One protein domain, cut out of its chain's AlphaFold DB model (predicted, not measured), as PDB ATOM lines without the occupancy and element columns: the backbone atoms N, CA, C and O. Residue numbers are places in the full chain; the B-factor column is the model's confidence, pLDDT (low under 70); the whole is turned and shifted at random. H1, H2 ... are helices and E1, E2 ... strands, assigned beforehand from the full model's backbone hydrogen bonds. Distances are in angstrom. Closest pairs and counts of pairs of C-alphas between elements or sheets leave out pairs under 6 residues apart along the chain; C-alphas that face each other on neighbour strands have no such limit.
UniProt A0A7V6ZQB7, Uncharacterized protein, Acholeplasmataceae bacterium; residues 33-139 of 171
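This is residues 33 to 139 of the 171 residues of an uncharacterized protein of Acholeplasmataceae bacterium (UniProt A0A7V6ZQB7). Two short strands, E1 and E2, make a small parallel ribbon in the middle; H2 stands beside E2, H1 lies out at one end of the long axis, H3 and H4 at the other. The 107 printed residues, under half in named elements, run E1, H1, H2, E2, H3, H4, a mixed class. The whole is only just compact, close to loose, with a radius of gyration of the C-alphas of 15.5 A and spans of 49 by 34 by 19 A.

E1, residues 36 to 41, 16.4 A, begins at C-alpha (-0.460, -4.609, -41.044). H1 is 56 to 64, H2 81 to 90, 14.2 A, E2 92 to 96, H3 104 to 113, 14.1 A, and H4 126 to 134, ending at C-alpha (6.283, 11.090, -20.011).

E1 and E2 are parallel at 28 degrees; N 38 and O 93 are 2.8 A apart, within hydrogen-bond range. E1, H1, H2 and E2 form a strand-helix-strand unit, parallel neighbour strands with helices between, its crossover right-handed. The closest C-alphas of H2 and E2, Glu 87 and Ser 93, are 5.7 A apart. H3 and H4 are near each other. Every O i to N i+4 pair is within hydrogen-bond range in H1, H2, H3 and H4.

C-alphas 66 and 135, the two farthest apart, are 49.5 A apart. Links E1 to H1, H1 to H2 and H3 to H4 are long. The printed part has no cut, and no printed residue is under 70 in pLDDT.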
ATOM      1  N   THR A  33      -2.383  -8.268 -37.240       93.12
ATOM      2  CA  THR A  33      -2.961  -8.802 -38.476       93.12
ATOM      3  C   THR A  33      -1.869  -8.894 -39.542       93.12
ATOM      4  O   THR A  33      -1.106  -7.950 -39.738       93.12
ATOM      5  N   GLU A  34      -1.775 -10.024 -40.242       94.75
ATOM      6  CA  GLU A  34      -0.875 -10.155 -41.393       94.75
ATOM      7  C   GLU A  34      -1.209  -9.091 -42.451       94.75
ATOM      8  O   GLU A  34      -2.374  -8.865 -42.778       94.75
ATOM      9  N   GLY A  35      -0.179  -8.418 -42.958       94.81
ATOM     10  CA  GLY A  35      -0.318  -7.258 -43.835       94.81
ATOM     11  C   GLY A  35      -0.616  -5.949 -43.101       94.81
ATOM     12  O   GLY A  35      -1.005  -4.988 -43.755       94.81
ATOM     13  N   THR A  36      -0.450  -5.890 -41.772       96.81
ATOM     14  CA  THR A  36      -0.460  -4.609 -41.044       96.81
ATOM     15  C   THR A  36       0.586  -3.683 -41.657       96.81
ATOM     16  O   THR A  36       1.745  -4.073 -41.791       96.81
ATOM     17  N   GLU A  37       0.170  -2.474 -42.020       97.75
ATOM     18  CA  GLU A  37       1.066  -1.433 -42.512       97.75
ATOM     19  C   GLU A  37       1.685  -0.670 -41.342       97.75
ATOM     20  O   GLU A  37       0.994  -0.343 -40.379       97.75
ATOM     21  N   LEU A  38       2.985  -0.400 -41.436       98.00
ATOM     22  CA  LEU A  38       3.739   0.400 -40.481       98.00
ATOM     23  C   LEU A  38       4.441   1.550 -41.202       98.00
ATOM     24  O   LEU A  38       5.274   1.342 -42.093       98.00
ATOM     25  N   LYS A  39       4.143   2.770 -40.765       98.56
ATOM     26  CA  LYS A  39       4.695   4.024 -41.276       98.56
ATOM     27  C   LYS A  39       5.967   4.380 -40.529       98.56
ATOM     28  O   LYS A  39       5.958   4.688 -39.336       98.56
ATOM     29  N   LEU A  40       7.082   4.327 -41.244       98.19
ATOM     30  CA  LEU A  40       8.429   4.426 -40.697       98.19
ATOM     31  C   LEU A  40       9.090   5.751 -41.094       98.19
ATOM     32  O   LEU A  40       9.428   5.974 -42.259       98.19
ATOM     33  N   ALA A  41       9.365   6.594 -40.101       96.81
ATOM     34  CA  ALA A  41      10.227   7.771 -40.198       96.81
ATOM     35  C   ALA A  41      11.579   7.499 -39.520       96.81
ATOM     36  O   ALA A  41      11.942   8.109 -38.514       96.81
ATOM     37  N   VAL A  42      12.326   6.532 -40.055       95.31
ATOM     38  CA  VAL A  42      13.580   6.033 -39.450       95.31
ATOM     39  C   VAL A  42      14.842   6.482 -40.194       95.31
ATOM     40  O   VAL A  42      15.935   5.980 -39.939       95.31
ATOM     41  N   ALA A  43      14.711   7.426 -41.127       91.44
ATOM     42  CA  ALA A  43      15.849   8.020 -41.819       91.44
ATOM     43  C   ALA A  43      16.557   9.054 -40.930       91.44
ATOM     44  O   ALA A  43      15.941   9.727 -40.108       91.44
ATOM     45  N   HIS A  44      17.868   9.217 -41.120       83.88
ATOM     46  CA  HIS A  44      18.677  10.052 -40.234       83.88
ATOM     47  C   HIS A  44      18.803  11.502 -40.700       83.88
ATOM     48  O   HIS A  44      18.681  12.424 -39.900       83.88
ATOM     49  N   ASN A  45      19.158  11.730 -41.961       88.19
ATOM     50  CA  ASN A  45      19.484  13.082 -42.432       88.19
ATOM     51  C   ASN A  45      19.395  13.281 -43.947       88.19
ATOM     52  O   ASN A  45      19.632  14.392 -44.422       88.19
ATOM     53  N   ASN A  46      19.146  12.218 -44.712       92.50
ATOM     54  CA  ASN A  46      19.000  12.283 -46.159       92.50
ATOM     55  C   ASN A  46      18.323  11.019 -46.717       92.50
ATOM     56  O   ASN A  46      18.231   9.980 -46.055       92.50
ATOM     57  N   MET A  47      17.958  11.100 -47.996       92.56
ATOM     58  CA  MET A  47      17.328  10.035 -48.785       92.56
ATOM     59  C   MET A  47      18.153   8.742 -48.896       92.56
ATOM     60  O   MET A  47      17.596   7.671 -49.093       92.56
ATOM     61  N   LYS A  48      19.480   8.780 -48.717       93.12
ATOM     62  CA  LYS A  48      20.312   7.560 -48.721       93.12
ATOM     63  C   LYS A  48      20.061   6.693 -47.496       93.12
ATOM     64  O   LYS A  48      20.344   5.497 -47.537       93.12
ATOM     65  N   THR A  49      19.550   7.277 -46.413       91.94
ATOM     66  CA  THR A  49      19.339   6.605 -45.122       91.94
ATOM     67  C   THR A  49      17.912   6.105 -44.902       91.94
ATOM     68  O   THR A  49      17.658   5.489 -43.875       91.94
ATOM     69  N   THR A  50      16.996   6.316 -45.852       95.38
ATOM     70  CA  THR A  50      15.619   5.798 -45.778       95.38
ATOM     71  C   THR A  50      15.578   4.275 -45.912       95.38
ATOM     72  O   THR A  50      16.580   3.628 -46.238       95.38
ATOM     73  N   ILE A  51      14.413   3.680 -45.665       97.00
ATOM     74  CA  ILE A  51      14.209   2.232 -45.817       97.00
ATOM     75  C   ILE A  51      14.059   1.805 -47.288       97.00
ATOM     76  O   ILE A  51      14.336   0.653 -47.627       97.00
ATOM     77  N   THR A  52      13.693   2.742 -48.162       97.19
ATOM     78  CA  THR A  52      13.546   2.589 -49.615       97.19
ATOM     79  C   THR A  52      14.751   3.151 -50.376       97.19
ATOM     80  O   THR A  52      15.582   3.886 -49.836       97.19
ATOM     81  N   PHE A  53      14.886   2.808 -51.653       96.06
ATOM     82  CA  PHE A  53      15.827   3.463 -52.557       96.06
ATOM     83  C   PHE A  53      15.258   4.797 -53.053       96.06
ATOM     84  O   PHE A  53      14.648   4.852 -54.112       96.06
ATOM     85  N   GLU A  54      15.473   5.881 -52.308       94.12
ATOM     86  CA  GLU A  54      15.045   7.228 -52.736       94.12
ATOM     87  C   GLU A  54      16.129   7.993 -53.508       94.12
ATOM     88  O   GLU A  54      15.837   8.849 -54.339       94.12
ATOM     89  N   ASP A  55      17.403   7.688 -53.250       93.12
ATOM     90  CA  ASP A  55      18.525   8.333 -53.929       93.12
ATOM     91  C   ASP A  55      18.923   7.558 -55.192       93.12
ATOM     92  O   ASP A  55      19.500   6.466 -55.128       93.12
ATOM     93  N   THR A  56      18.662   8.150 -56.359       91.44
ATOM     94  CA  THR A  56      18.970   7.549 -57.662       91.44
ATOM     95  C   THR A  56      20.461   7.290 -57.867       91.44
ATOM     96  O   THR A  56      20.813   6.378 -58.613       91.44
ATOM     97  N   SER A  57      21.355   8.020 -57.187       92.88
ATOM     98  CA  SER A  57      22.799   7.777 -57.275       92.88
ATOM     99  C   SER A  57      23.172   6.404 -56.715       92.88
ATOM    100  O   SER A  57      24.146   5.802 -57.158       92.88
ATOM    101  N   ILE A  58      22.423   5.896 -55.731       91.62
ATOM    102  CA  ILE A  58      22.639   4.552 -55.182       91.62
ATOM    103  C   ILE A  58      22.228   3.498 -56.209       91.62
ATOM    104  O   ILE A  58      22.960   2.534 -56.412       91.62
ATOM    105  N   LEU A  59      21.087   3.694 -56.873       92.44
ATOM    106  CA  LEU A  59      20.588   2.774 -57.896       92.44
ATOM    107  C   LEU A  59      21.547   2.679 -59.087       92.44
ATOM    108  O   LEU A  59      21.849   1.574 -59.537       92.44
ATOM    109  N   SER A  60      22.088   3.813 -59.543       91.19
ATOM    110  CA  SER A  60      23.111   3.834 -60.596       91.19
ATOM    111  C   SER A  60      24.348   3.027 -60.204       91.19
ATOM    112  O   SER A  60      24.798   2.195 -60.987       91.19
ATOM    113  N   ASN A  61      24.843   3.196 -58.973       90.75
ATOM    114  CA  ASN A  61      25.991   2.431 -58.483       90.75
ATOM    115  C   ASN A  61      25.683   0.927 -58.421       90.75
ATOM    116  O   ASN A  61      26.497   0.113 -58.845       90.75
ATOM    117  N   ILE A  62      24.505   0.536 -57.922       91.00
ATOM    118  CA  ILE A  62      24.092  -0.876 -57.877       91.00
ATOM    119  C   ILE A  62      24.127  -1.488 -59.278       91.00
ATOM    120  O   ILE A  62      24.649  -2.587 -59.451       91.00
ATOM    121  N   GLN A  63      23.598  -0.781 -60.277       87.25
ATOM    122  CA  GLN A  63      23.595  -1.257 -61.655       87.25
ATOM    123  C   GLN A  63      25.012  -1.347 -62.240       87.25
ATOM    124  O   GLN A  63      25.335  -2.341 -62.887       87.25
ATOM    125  N   GLU A  64      25.862  -0.349 -61.986       90.62
ATOM    126  CA  GLU A  64      27.260  -0.326 -62.435       90.62
ATOM    127  C   GLU A  64      28.060  -1.521 -61.896       90.62
ATOM    128  O   GLU A  64      28.819  -2.145 -62.636       90.62
ATOM    129  N   TYR A  65      27.837  -1.899 -60.635       87.38
ATOM    130  CA  TYR A  65      28.512  -3.032 -59.995       87.38
ATOM    131  C   TYR A  65      27.839  -4.395 -60.244       87.38
ATOM    132  O   TYR A  65      28.195  -5.381 -59.600       87.38
ATOM    133  N   GLY A  66      26.906  -4.485 -61.198       85.81
ATOM    134  CA  GLY A  66      26.298  -5.753 -61.615       85.81
ATOM    135  C   GLY A  66      25.139  -6.239 -60.738       85.81
ATOM    136  O   GLY A  66      24.768  -7.409 -60.816       85.81
ATOM    137  N   GLY A  67      24.542  -5.356 -59.937       88.88
ATOM    138  CA  GLY A  67      23.399  -5.648 -59.074       88.88
ATOM    139  C   GLY A  67      23.776  -5.998 -57.633       88.88
ATOM    140  O   GLY A  67      24.939  -5.977 -57.232       88.88
ATOM    141  N   LEU A  68      22.762  -6.304 -56.821       89.62
ATOM    142  CA  LEU A  68      22.951  -6.786 -55.450       89.62
ATOM    143  C   LEU A  68      23.058  -8.314 -55.412       89.62
ATOM    144  O   LEU A  68      22.566  -9.017 -56.292       89.62
ATOM    145  N   ALA A  69      23.658  -8.842 -54.341       88.69
ATOM    146  CA  ALA A  69      23.909 -10.277 -54.167       88.69
ATOM    147  C   ALA A  69      22.642 -11.158 -54.175       88.69
ATOM    148  O   ALA A  69      22.733 -12.368 -54.358       88.69
ATOM    149  N   ASN A  70      21.461 -10.566 -53.982       88.44
ATOM    150  CA  ASN A  70      20.182 -11.270 -54.050       88.44
ATOM    151  C   ASN A  70      19.629 -11.412 -55.482       88.44
ATOM    152  O   ASN A  70      18.544 -11.964 -55.654       88.44
ATOM    153  N   GLY A  71      20.330 -10.896 -56.498       89.06
ATOM    154  CA  GLY A  71      19.942 -10.993 -57.908       89.06
ATOM    155  C   GLY A  71      18.706 -10.176 -58.297       89.06
ATOM    156  O   GLY A  71      18.260 -10.263 -59.440       89.06
ATOM    157  N   LYS A  72      18.139  -9.382 -57.379       91.44
ATOM    158  CA  LYS A  72      16.973  -8.535 -57.644       91.44
ATOM    159  C   LYS A  72      17.422  -7.187 -58.207       91.44
ATOM    160  O   LYS A  72      18.369  -6.575 -57.715       91.44
ATOM    161  N   THR A  73      16.720  -6.722 -59.239       91.69
ATOM    162  CA  THR A  73      16.846  -5.344 -59.730       91.69
ATOM    163  C   THR A  73      15.914  -4.451 -58.928       91.69
ATOM    164  O   THR A  73      14.765  -4.823 -58.697       91.69
ATOM    165  N   TYR A  74      16.421  -3.293 -58.517       93.12
ATOM    166  CA  TYR A  74      15.699  -2.327 -57.702       93.12
ATOM    167  C   TYR A  74      15.439  -1.045 -58.490       93.12
ATOM    168  O   TYR A  74      16.280  -0.609 -59.280       93.12
ATOM    169  N   SER A  75      14.278  -0.455 -58.250       94.69
ATOM    170  CA  SER A  75      13.831   0.837 -58.760       94.69
ATOM    171  C   SER A  75      13.724   1.851 -57.624       94.69
ATOM    172  O   SER A  75      13.812   1.508 -56.444       94.69
ATOM    173  N   GLN A  76      13.538   3.122 -57.979       95.56
ATOM    174  CA  GLN A  76      13.275   4.153 -56.981       95.56
ATOM    175  C   GLN A  76      11.977   3.841 -56.225       95.56
ATOM    176  O   GLN A  76      10.988   3.448 -56.840       95.56
ATOM    177  N   GLY A  77      12.001   4.011 -54.905       95.56
ATOM    178  CA  GLY A  77      10.889   3.693 -54.011       95.56
ATOM    179  C   GLY A  77      10.829   2.227 -53.570       95.56
ATOM    180  O   GLY A  77      10.130   1.923 -52.608       95.56
ATOM    181  N   ASP A  78      11.595   1.319 -54.183       96.44
ATOM    182  CA  ASP A  78      11.645  -0.064 -53.706       96.44
ATOM    183  C   ASP A  78      12.293  -0.133 -52.319       96.44
ATOM    184  O   ASP A  78      13.302   0.530 -52.050       96.44
ATOM    185  N   LEU A  79      11.772  -1.001 -51.450       97.31
ATOM    186  CA  LEU A  79      12.417  -1.307 -50.178       97.31
ATOM    187  C   LEU A  79      13.809  -1.892 -50.384       97.31
ATOM    188  O   LEU A  79      14.048  -2.736 -51.251       97.31
ATOM    189  N   LYS A  80      14.738  -1.483 -49.524       95.81
ATOM    190  CA  LYS A  80      16.078  -2.067 -49.490       95.81
ATOM    191  C   LYS A  80      16.004  -3.528 -49.027       95.81
ATOM    192  O   LYS A  80      15.131  -3.867 -48.227       95.81
ATOM    193  N   PRO A  81      16.962  -4.387 -49.429       95.38
ATOM    194  CA  PRO A  81      16.871  -5.836 -49.221       95.38
ATOM    195  C   PRO A  81      16.601  -6.279 -47.778       95.38
ATOM    196  O   PRO A  81      15.855  -7.226 -47.557       95.38
ATOM    197  N   VAL A  82      17.202  -5.602 -46.793       95.00
ATOM    198  CA  VAL A  82      17.008  -5.934 -45.372       95.00
ATOM    199  C   VAL A  82      15.578  -5.630 -44.924       95.00
ATOM    200  O   VAL A  82      14.984  -6.437 -44.217       95.00
ATOM    201  N   TRP A  83      15.013  -4.503 -45.361       96.75
ATOM    202  CA  TRP A  83      13.638  -4.124 -45.037       96.75
ATOM    203  C   TRP A  83      12.623  -5.015 -45.753       96.75
ATOM    204  O   TRP A  83      11.680  -5.471 -45.121       96.75
ATOM    205  N   GLU A  84      12.876  -5.365 -47.015       96.31
ATOM    206  CA  GLU A  84      12.060  -6.333 -47.761       96.31
ATOM    207  C   GLU A  84      12.046  -7.724 -47.089       96.31
ATOM    208  O   GLU A  84      11.022  -8.404 -47.051       96.31
ATOM    209  N   GLU A  85      13.181  -8.182 -46.555       96.69
ATOM    210  CA  GLU A  85      13.241  -9.449 -45.815       96.69
ATOM    211  C   GLU A  85      12.525  -9.358 -44.459       96.69
ATOM    212  O   GLU A  85      11.877 -10.317 -44.035       96.69
ATOM    213  N   LEU A  86      12.613  -8.209 -43.781       97.06
ATOM    214  CA  LEU A  86      11.880  -7.958 -42.541       97.06
ATOM    215  C   LEU A  86      10.364  -7.975 -42.770       97.06
ATOM    216  O   LEU A  86       9.677  -8.664 -42.019       97.06
ATOM    217  N   GLU A  87       9.853  -7.325 -43.820       97.12
ATOM    218  CA  GLU A  87       8.432  -7.405 -44.201       97.12
ATOM    219  C   GLU A  87       7.973  -8.852 -44.377       97.12
ATOM    220  O   GLU A  87       6.958  -9.249 -43.817       97.12
ATOM    221  N   LYS A  88       8.744  -9.676 -45.099       96.31
ATOM    222  CA  LYS A  88       8.400 -11.089 -45.351       96.31
ATOM    223  C   LYS A  88       8.352 -11.916 -44.072       96.31
ATOM    224  O   LYS A  88       7.472 -12.759 -43.914       96.31
ATOM    225  N   ARG A  89       9.315 -11.710 -43.169       96.56
ATOM    226  CA  ARG A  89       9.414 -12.464 -41.907       96.56
ATOM    227  C   ARG A  89       8.353 -12.059 -40.905       96.56
ATOM    228  O   ARG A  89       7.808 -12.923 -40.225       96.56
ATOM    229  N   LEU A  90       8.111 -10.759 -40.800       95.06
ATOM    230  CA  LEU A  90       7.126 -10.193 -39.891       95.06
ATOM    231  C   LEU A  90       5.721 -10.246 -40.486       95.06
ATOM    232  O   LEU A  90       4.763 -10.161 -39.744       95.06
ATOM    233  N   LYS A  91       5.576 -10.446 -41.798       96.69
ATOM    234  CA  LYS A  91       4.288 -10.422 -42.499       96.69
ATOM    235  C   LYS A  91       3.557  -9.090 -42.296       96.69
ATOM    236  O   LYS A  91       2.368  -9.057 -41.988       96.69
ATOM    237  N   VAL A  92       4.292  -7.998 -42.463       97.12
ATOM    238  CA  VAL A  92       3.819  -6.602 -42.391       97.12
ATOM    239  C   VAL A  92       4.191  -5.881 -43.684       97.12
ATOM    240  O   VAL A  92       5.028  -6.384 -44.436       97.12
ATOM    241  N   SER A  93       3.601  -4.714 -43.932       97.94
ATOM    242  CA  SER A  93       4.088  -3.772 -44.942       97.94
ATOM    243  C   SER A  93       4.723  -2.550 -44.285       97.94
ATOM    244  O   SER A  93       4.319  -2.116 -43.207       97.94
ATOM    245  N   PHE A  94       5.736  -1.994 -44.930       98.44
ATOM    246  CA  PHE A  94       6.478  -0.829 -44.491       98.44
ATOM    247  C   PHE A  94       6.279   0.320 -45.470       98.44
ATOM    248  O   PHE A  94       6.647   0.235 -46.641       98.44
ATOM    249  N   GLU A  95       5.771   1.437 -44.962       98.06
ATOM    250  CA  GLU A  95       5.692   2.695 -45.696       98.06
ATOM    251  C   GLU A  95       6.817   3.623 -45.222       98.06
ATOM    252  O   GLU A  95       6.927   3.948 -44.038       98.06
ATOM    253  N   ASN A  96       7.672   4.069 -46.145       97.38
ATOM    254  CA  ASN A  96       8.653   5.109 -45.846       97.38
ATOM    255  C   ASN A  96       7.954   6.470 -45.817       97.38
ATOM    256  O   ASN A  96       7.628   7.007 -46.873       97.38
ATOM    257  N   VAL A  97       7.797   7.059 -44.635       97.50
ATOM    258  CA  VAL A  97       7.161   8.381 -44.495       97.50
ATOM    259  C   VAL A  97       8.161   9.515 -44.282       97.50
ATOM    260  O   VAL A  97       7.744  10.636 -44.034       97.50
ATOM    261  N   TYR A  98       9.472   9.267 -44.404       96.56
ATOM    262  CA  TYR A  98      10.517  10.280 -44.195       96.56
ATOM    263  C   TYR A  98      10.181  11.647 -44.818       96.56
ATOM    264  O   TYR A  98       9.997  11.767 -46.030       96.56
ATOM    265  N   SER A  99      10.168  12.692 -43.992       95.38
ATOM    266  CA  SER A  99       9.692  14.022 -44.387       95.38
ATOM    267  C   SER A  99      10.740  14.880 -45.110       95.38
ATOM    268  O   SER A  99      10.443  15.985 -45.566       95.38
ATOM    269  N   GLY A 100      11.977  14.382 -45.236       94.94
ATOM    270  CA  GLY A 100      13.060  15.075 -45.939       94.94
ATOM    271  C   GLY A 100      13.925  15.978 -45.054       94.94
ATOM    272  O   GLY A 100      14.676  16.802 -45.583       94.94
ATOM    273  N   GLN A 101      13.854  15.862 -43.723       95.56
ATOM    274  CA  GLN A 101      14.611  16.751 -42.837       95.56
ATOM    275  C   GLN A 101      16.103  16.429 -42.786       95.56
ATOM    276  O   GLN A 101      16.542  15.280 -42.816       95.56
ATOM    277  N   SER A 102      16.907  17.476 -42.615       93.12
ATOM    278  CA  SER A 102      18.370  17.397 -42.677       93.12
ATOM    279  C   SER A 102      19.039  16.762 -41.447       93.12
ATOM    280  O   SER A 102      20.268  16.734 -41.377       93.12
ATOM    281  N   SER A 103      18.281  16.361 -40.427       93.81
ATOM    282  CA  SER A 103      18.802  15.717 -39.217       93.81
ATOM    283  C   SER A 103      17.704  14.977 -38.456       93.81
ATOM    284  O   SER A 103      16.537  15.353 -38.541       93.81
ATOM    285  N   VAL A 104      18.114  14.008 -37.629       93.31
ATOM    286  CA  VAL A 104      17.229  13.219 -36.755       93.31
ATOM    287  C   VAL A 104      16.365  14.130 -35.892       93.31
ATOM    288  O   VAL A 104      15.156  13.961 -35.846       93.31
ATOM    289  N   LYS A 105      16.968  15.150 -35.265       94.56
ATOM    290  CA  LYS A 105      16.212  16.090 -34.432       94.56
ATOM    291  C   LYS A 105      15.128  16.825 -35.222       94.56
ATOM    292  O   LYS A 105      14.012  16.932 -34.744       94.56
ATOM    293  N   LYS A 106      15.436  17.325 -36.421       95.56
ATOM    294  CA  LYS A 106      14.442  18.047 -37.226       95.56
ATOM    295  C   LYS A 106      13.338  17.124 -37.730       95.56
ATOM    296  O   LYS A 106      12.195  17.555 -37.796       95.56
ATOM    297  N   GLU A 107      13.679  15.884 -38.076       96.12
ATOM    298  CA  GLU A 107      12.699  14.861 -38.447       96.12
ATOM    299  C   GLU A 107      11.768  14.559 -37.268       96.12
ATOM    300  O   GLU A 107      10.551  14.617 -37.409       96.12
ATOM    301  N   TYR A 108      12.329  14.338 -36.079       96.62
ATOM    302  CA  TYR A 108      11.554  14.120 -34.863       96.62
ATOM    303  C   TYR A 108      10.678  15.332 -34.511       96.62
ATOM    304  O   TYR A 108       9.487  15.176 -34.267       96.62
ATOM    305  N   ASP A 109      11.235  16.549 -34.546       96.50
ATOM    306  CA  ASP A 109      10.509  17.795 -34.276       96.50
ATOM    307  C   ASP A 109       9.368  18.017 -35.295       96.50
ATOM    308  O   ASP A 109       8.300  18.508 -34.921       96.50
ATOM    309  N   TYR A 110       9.557  17.624 -36.562       96.88
ATOM    310  CA  TYR A 110       8.507  17.642 -37.585       96.88
ATOM    311  C   TYR A 110       7.338  16.739 -37.180       96.88
ATOM    312  O   TYR A 110       6.211  17.225 -37.063       96.88
ATOM    313  N   TRP A 111       7.595  15.467 -36.865       97.69
ATOM    314  CA  TRP A 111       6.543  14.540 -36.436       97.69
ATOM    315  C   TRP A 111       5.903  14.953 -35.115       97.69
ATOM    316  O   TRP A 111       4.680  14.935 -34.990       97.69
ATOM    317  N   LYS A 112       6.694  15.442 -34.159       97.06
ATOM    318  CA  LYS A 112       6.203  16.007 -32.897       97.06
ATOM    319  C   LYS A 112       5.249  17.179 -33.127       97.06
ATOM    320  O   LYS A 112       4.243  17.282 -32.423       97.06
ATOM    321  N   SER A 113       5.523  18.046 -34.107       97.50
ATOM    322  CA  SER A 113       4.643  19.173 -34.463       97.50
ATOM    323  C   SER A 113       3.287  18.728 -35.022       97.50
ATOM    324  O   SER A 113       2.297  19.439 -34.866       97.50
ATOM    325  N   LEU A 114       3.237  17.524 -35.599       97.62
ATOM    326  CA  LEU A 114       2.027  16.851 -36.072       97.62
ATOM    327  C   LEU A 114       1.410  15.932 -35.006       97.62
ATOM    328  O   LEU A 114       0.504  15.162 -35.305       97.62
ATOM    329  N   ASN A 115       1.900  15.987 -33.763       96.25
ATOM    330  CA  ASN A 115       1.508  15.081 -32.684       96.25
ATOM    331  C   ASN A 115       1.683  13.591 -33.045       96.25
ATOM    332  O   ASN A 115       0.902  12.752 -32.602       96.25
ATOM    333  N   PHE A 116       2.705  13.289 -33.850       97.50
ATOM    334  CA  PHE A 116       3.022  11.967 -34.396       97.50
ATOM    335  C   PHE A 116       1.910  11.356 -35.265       97.50
ATOM    336  O   PHE A 116       1.932  10.163 -35.546       97.50
ATOM    337  N   ASP A 117       0.954  12.161 -35.736       97.25
ATOM    338  CA  ASP A 117      -0.057  11.685 -36.676       97.25
ATOM    339  C   ASP A 117       0.588  11.324 -38.024       97.25
ATOM    340  O   ASP A 117       1.383  12.090 -38.580       97.25
ATOM    341  N   GLY A 118       0.255  10.142 -38.541       96.88
ATOM    342  CA  GLY A 118       0.809   9.605 -39.786       96.88
ATOM    343  C   GLY A 118       2.160   8.886 -39.671       96.88
ATOM    344  O   GLY A 118       2.707   8.517 -40.710       96.88
ATOM    345  N   VAL A 119       2.684   8.653 -38.463       97.94
ATOM    346  CA  VAL A 119       3.903   7.857 -38.235       97.94
ATOM    347  C   VAL A 119       3.713   6.865 -37.086       97.94
ATOM    348  O   VAL A 119       3.238   7.229 -36.016       97.94
ATOM    349  N   ASP A 120       4.136   5.617 -37.287       97.75
ATOM    350  CA  ASP A 120       4.072   4.567 -36.259       97.75
ATOM    351  C   ASP A 120       5.418   4.388 -35.547       97.75
ATOM    352  O   ASP A 120       5.482   4.070 -34.360       97.75
ATOM    353  N   VAL A 121       6.518   4.600 -36.274       96.81
ATOM    354  CA  VAL A 121       7.880   4.444 -35.755       96.81
ATOM    355  C   VAL A 121       8.746   5.603 -36.229       96.81
ATOM    356  O   VAL A 121       8.937   5.808 -37.428       96.81
ATOM    357  N   VAL A 122       9.323   6.335 -35.279       95.62
ATOM    358  CA  VAL A 122      10.175   7.502 -35.533       95.62
ATOM    359  C   VAL A 122      11.538   7.332 -34.868       95.62
ATOM    360  O   VAL A 122      11.649   6.749 -33.788       95.62
ATOM    361  N   VAL A 123      12.590   7.853 -35.500       92.75
ATOM    362  CA  VAL A 123      13.916   7.969 -34.880       92.75
ATOM    363  C   VAL A 123      14.065   9.324 -34.182       92.75
ATOM    364  O   VAL A 123      13.719  10.364 -34.736       92.75
ATOM    365  N   GLY A 124      14.600   9.322 -32.965       92.06
ATOM    366  CA  GLY A 124      14.797  10.523 -32.153       92.06
ATOM    367  C   GLY A 124      15.965  10.369 -31.185       92.06
ATOM    368  O   GLY A 124      16.543   9.288 -31.059       92.06
ATOM    369  N   ASN A 125      16.324  11.455 -30.502       90.00
ATOM    370  CA  ASN A 125      17.280  11.388 -29.399       90.00
ATOM    371  C   ASN A 125      16.594  10.839 -28.142       90.00
ATOM    372  O   ASN A 125      15.391  11.022 -27.962       90.00
ATOM    373  N   ALA A 126      17.367  10.213 -27.252       87.81
ATOM    374  CA  ALA A 126      16.841   9.612 -26.025       87.81
ATOM    375  C   ALA A 126      16.081  10.619 -25.143       87.81
ATOM    376  O   ALA A 126      15.010  10.286 -24.638       87.81
ATOM    377  N   ASP A 127      16.594  11.845 -25.014       88.12
ATOM    378  CA  ASP A 127      15.969  12.907 -24.218       88.12
ATOM    379  C   ASP A 127      14.601  13.309 -24.792       88.12
ATOM    380  O   ASP A 127      13.606  13.279 -24.072       88.12
ATOM    381  N   ASP A 128      14.534  13.590 -26.103       90.94
ATOM    382  CA  ASP A 128      13.292  13.975 -26.790       90.94
ATOM    383  C   ASP A 128      12.222  12.862 -26.650       90.94
ATOM    384  O   ASP A 128      11.079  13.129 -26.270       90.94
ATOM    385  N   ILE A 129      12.615  11.600 -26.881       92.00
ATOM    386  CA  ILE A 129      11.736  10.422 -26.755       92.00
ATOM    387  C   ILE A 129      11.237  10.254 -25.317       92.00
ATOM    388  O   ILE A 129      10.066   9.945 -25.099       92.00
ATOM    389  N   SER A 130      12.112  10.460 -24.334       89.25
ATOM    390  CA  SER A 130      11.785  10.285 -22.917       89.25
ATOM    391  C   SER A 130      10.867  11.393 -22.400       89.25
ATOM    392  O   SER A 130       9.952  11.122 -21.622       89.25
ATOM    393  N   GLU A 131      11.067  12.637 -22.839       90.56
ATOM    394  CA  GLU A 131      10.179  13.760 -22.530       90.56
ATOM    395  C   GLU A 131       8.775  13.545 -23.104       90.56
ATOM    396  O   GLU A 131       7.790  13.658 -22.372       90.56
ATOM    397  N   ASP A 132       8.662  13.178 -24.382       93.94
ATOM    398  CA  ASP A 132       7.360  12.931 -25.012       93.94
ATOM    399  C   ASP A 132       6.704  11.626 -24.523       93.94
ATOM    400  O   ASP A 132       5.475  11.546 -24.434       93.94
ATOM    401  N   GLY A 133       7.499  10.636 -24.110       91.88
ATOM    402  CA  GLY A 133       7.027   9.427 -23.431       91.88
ATOM    403  C   GLY A 133       6.349   9.726 -22.092       91.88
ATOM    404  O   GLY A 133       5.253   9.229 -21.838       91.88
ATOM    405  N   LYS A 134       6.916  10.623 -21.268       90.06
ATOM    406  CA  LYS A 134       6.283  11.090 -20.011       90.06
ATOM    407  C   LYS A 134       4.937  11.785 -20.246       90.06
ATOM    408  O   LYS A 134       4.088  11.790 -19.359       90.06
ATOM    409  N   LEU A 135       4.744  12.366 -21.431       93.62
ATOM    410  CA  LEU A 135       3.494  13.007 -21.851       93.62
ATOM    411  C   LEU A 135       2.503  12.029 -22.505       93.62
ATOM    412  O   LEU A 135       1.439  12.460 -22.947       93.62
ATOM    413  N   GLY A 136       2.838  10.737 -22.591       93.38
ATOM    414  CA  GLY A 136       1.998   9.708 -23.208       93.38
ATOM    415  C   GLY A 136       1.931   9.782 -24.734       93.38
ATOM    416  O   GLY A 136       1.026   9.202 -25.327       93.38
ATOM    417  N   LYS A 137       2.854  10.504 -25.380       94.81
ATOM    418  CA  LYS A 137       2.909  10.614 -26.848       94.81
ATOM    419  C   LYS A 137       3.695   9.486 -27.506       94.81
ATOM    420  O   LYS A 137       3.494   9.220 -28.683       94.81
ATOM    421  N   ILE A 138       4.589   8.848 -26.755       94.88
ATOM    422  CA  ILE A 138       5.366   7.689 -27.194       94.88
ATOM    423  C   ILE A 138       4.952   6.482 -26.356       94.88
ATOM    424  O   ILE A 138       4.783   6.591 -25.141       94.88
ATOM    425  N   VAL A 139       4.801   5.329 -27.009       93.31
ATOM    426  CA  VAL A 139       4.438   4.069 -26.351       93.31
ATOM    427  C   VAL A 139       5.520   3.666 -25.346       93.31
ATOM    428  O   VAL A 139       6.694   3.530 -25.693       93.31
TER     429      VAL A 139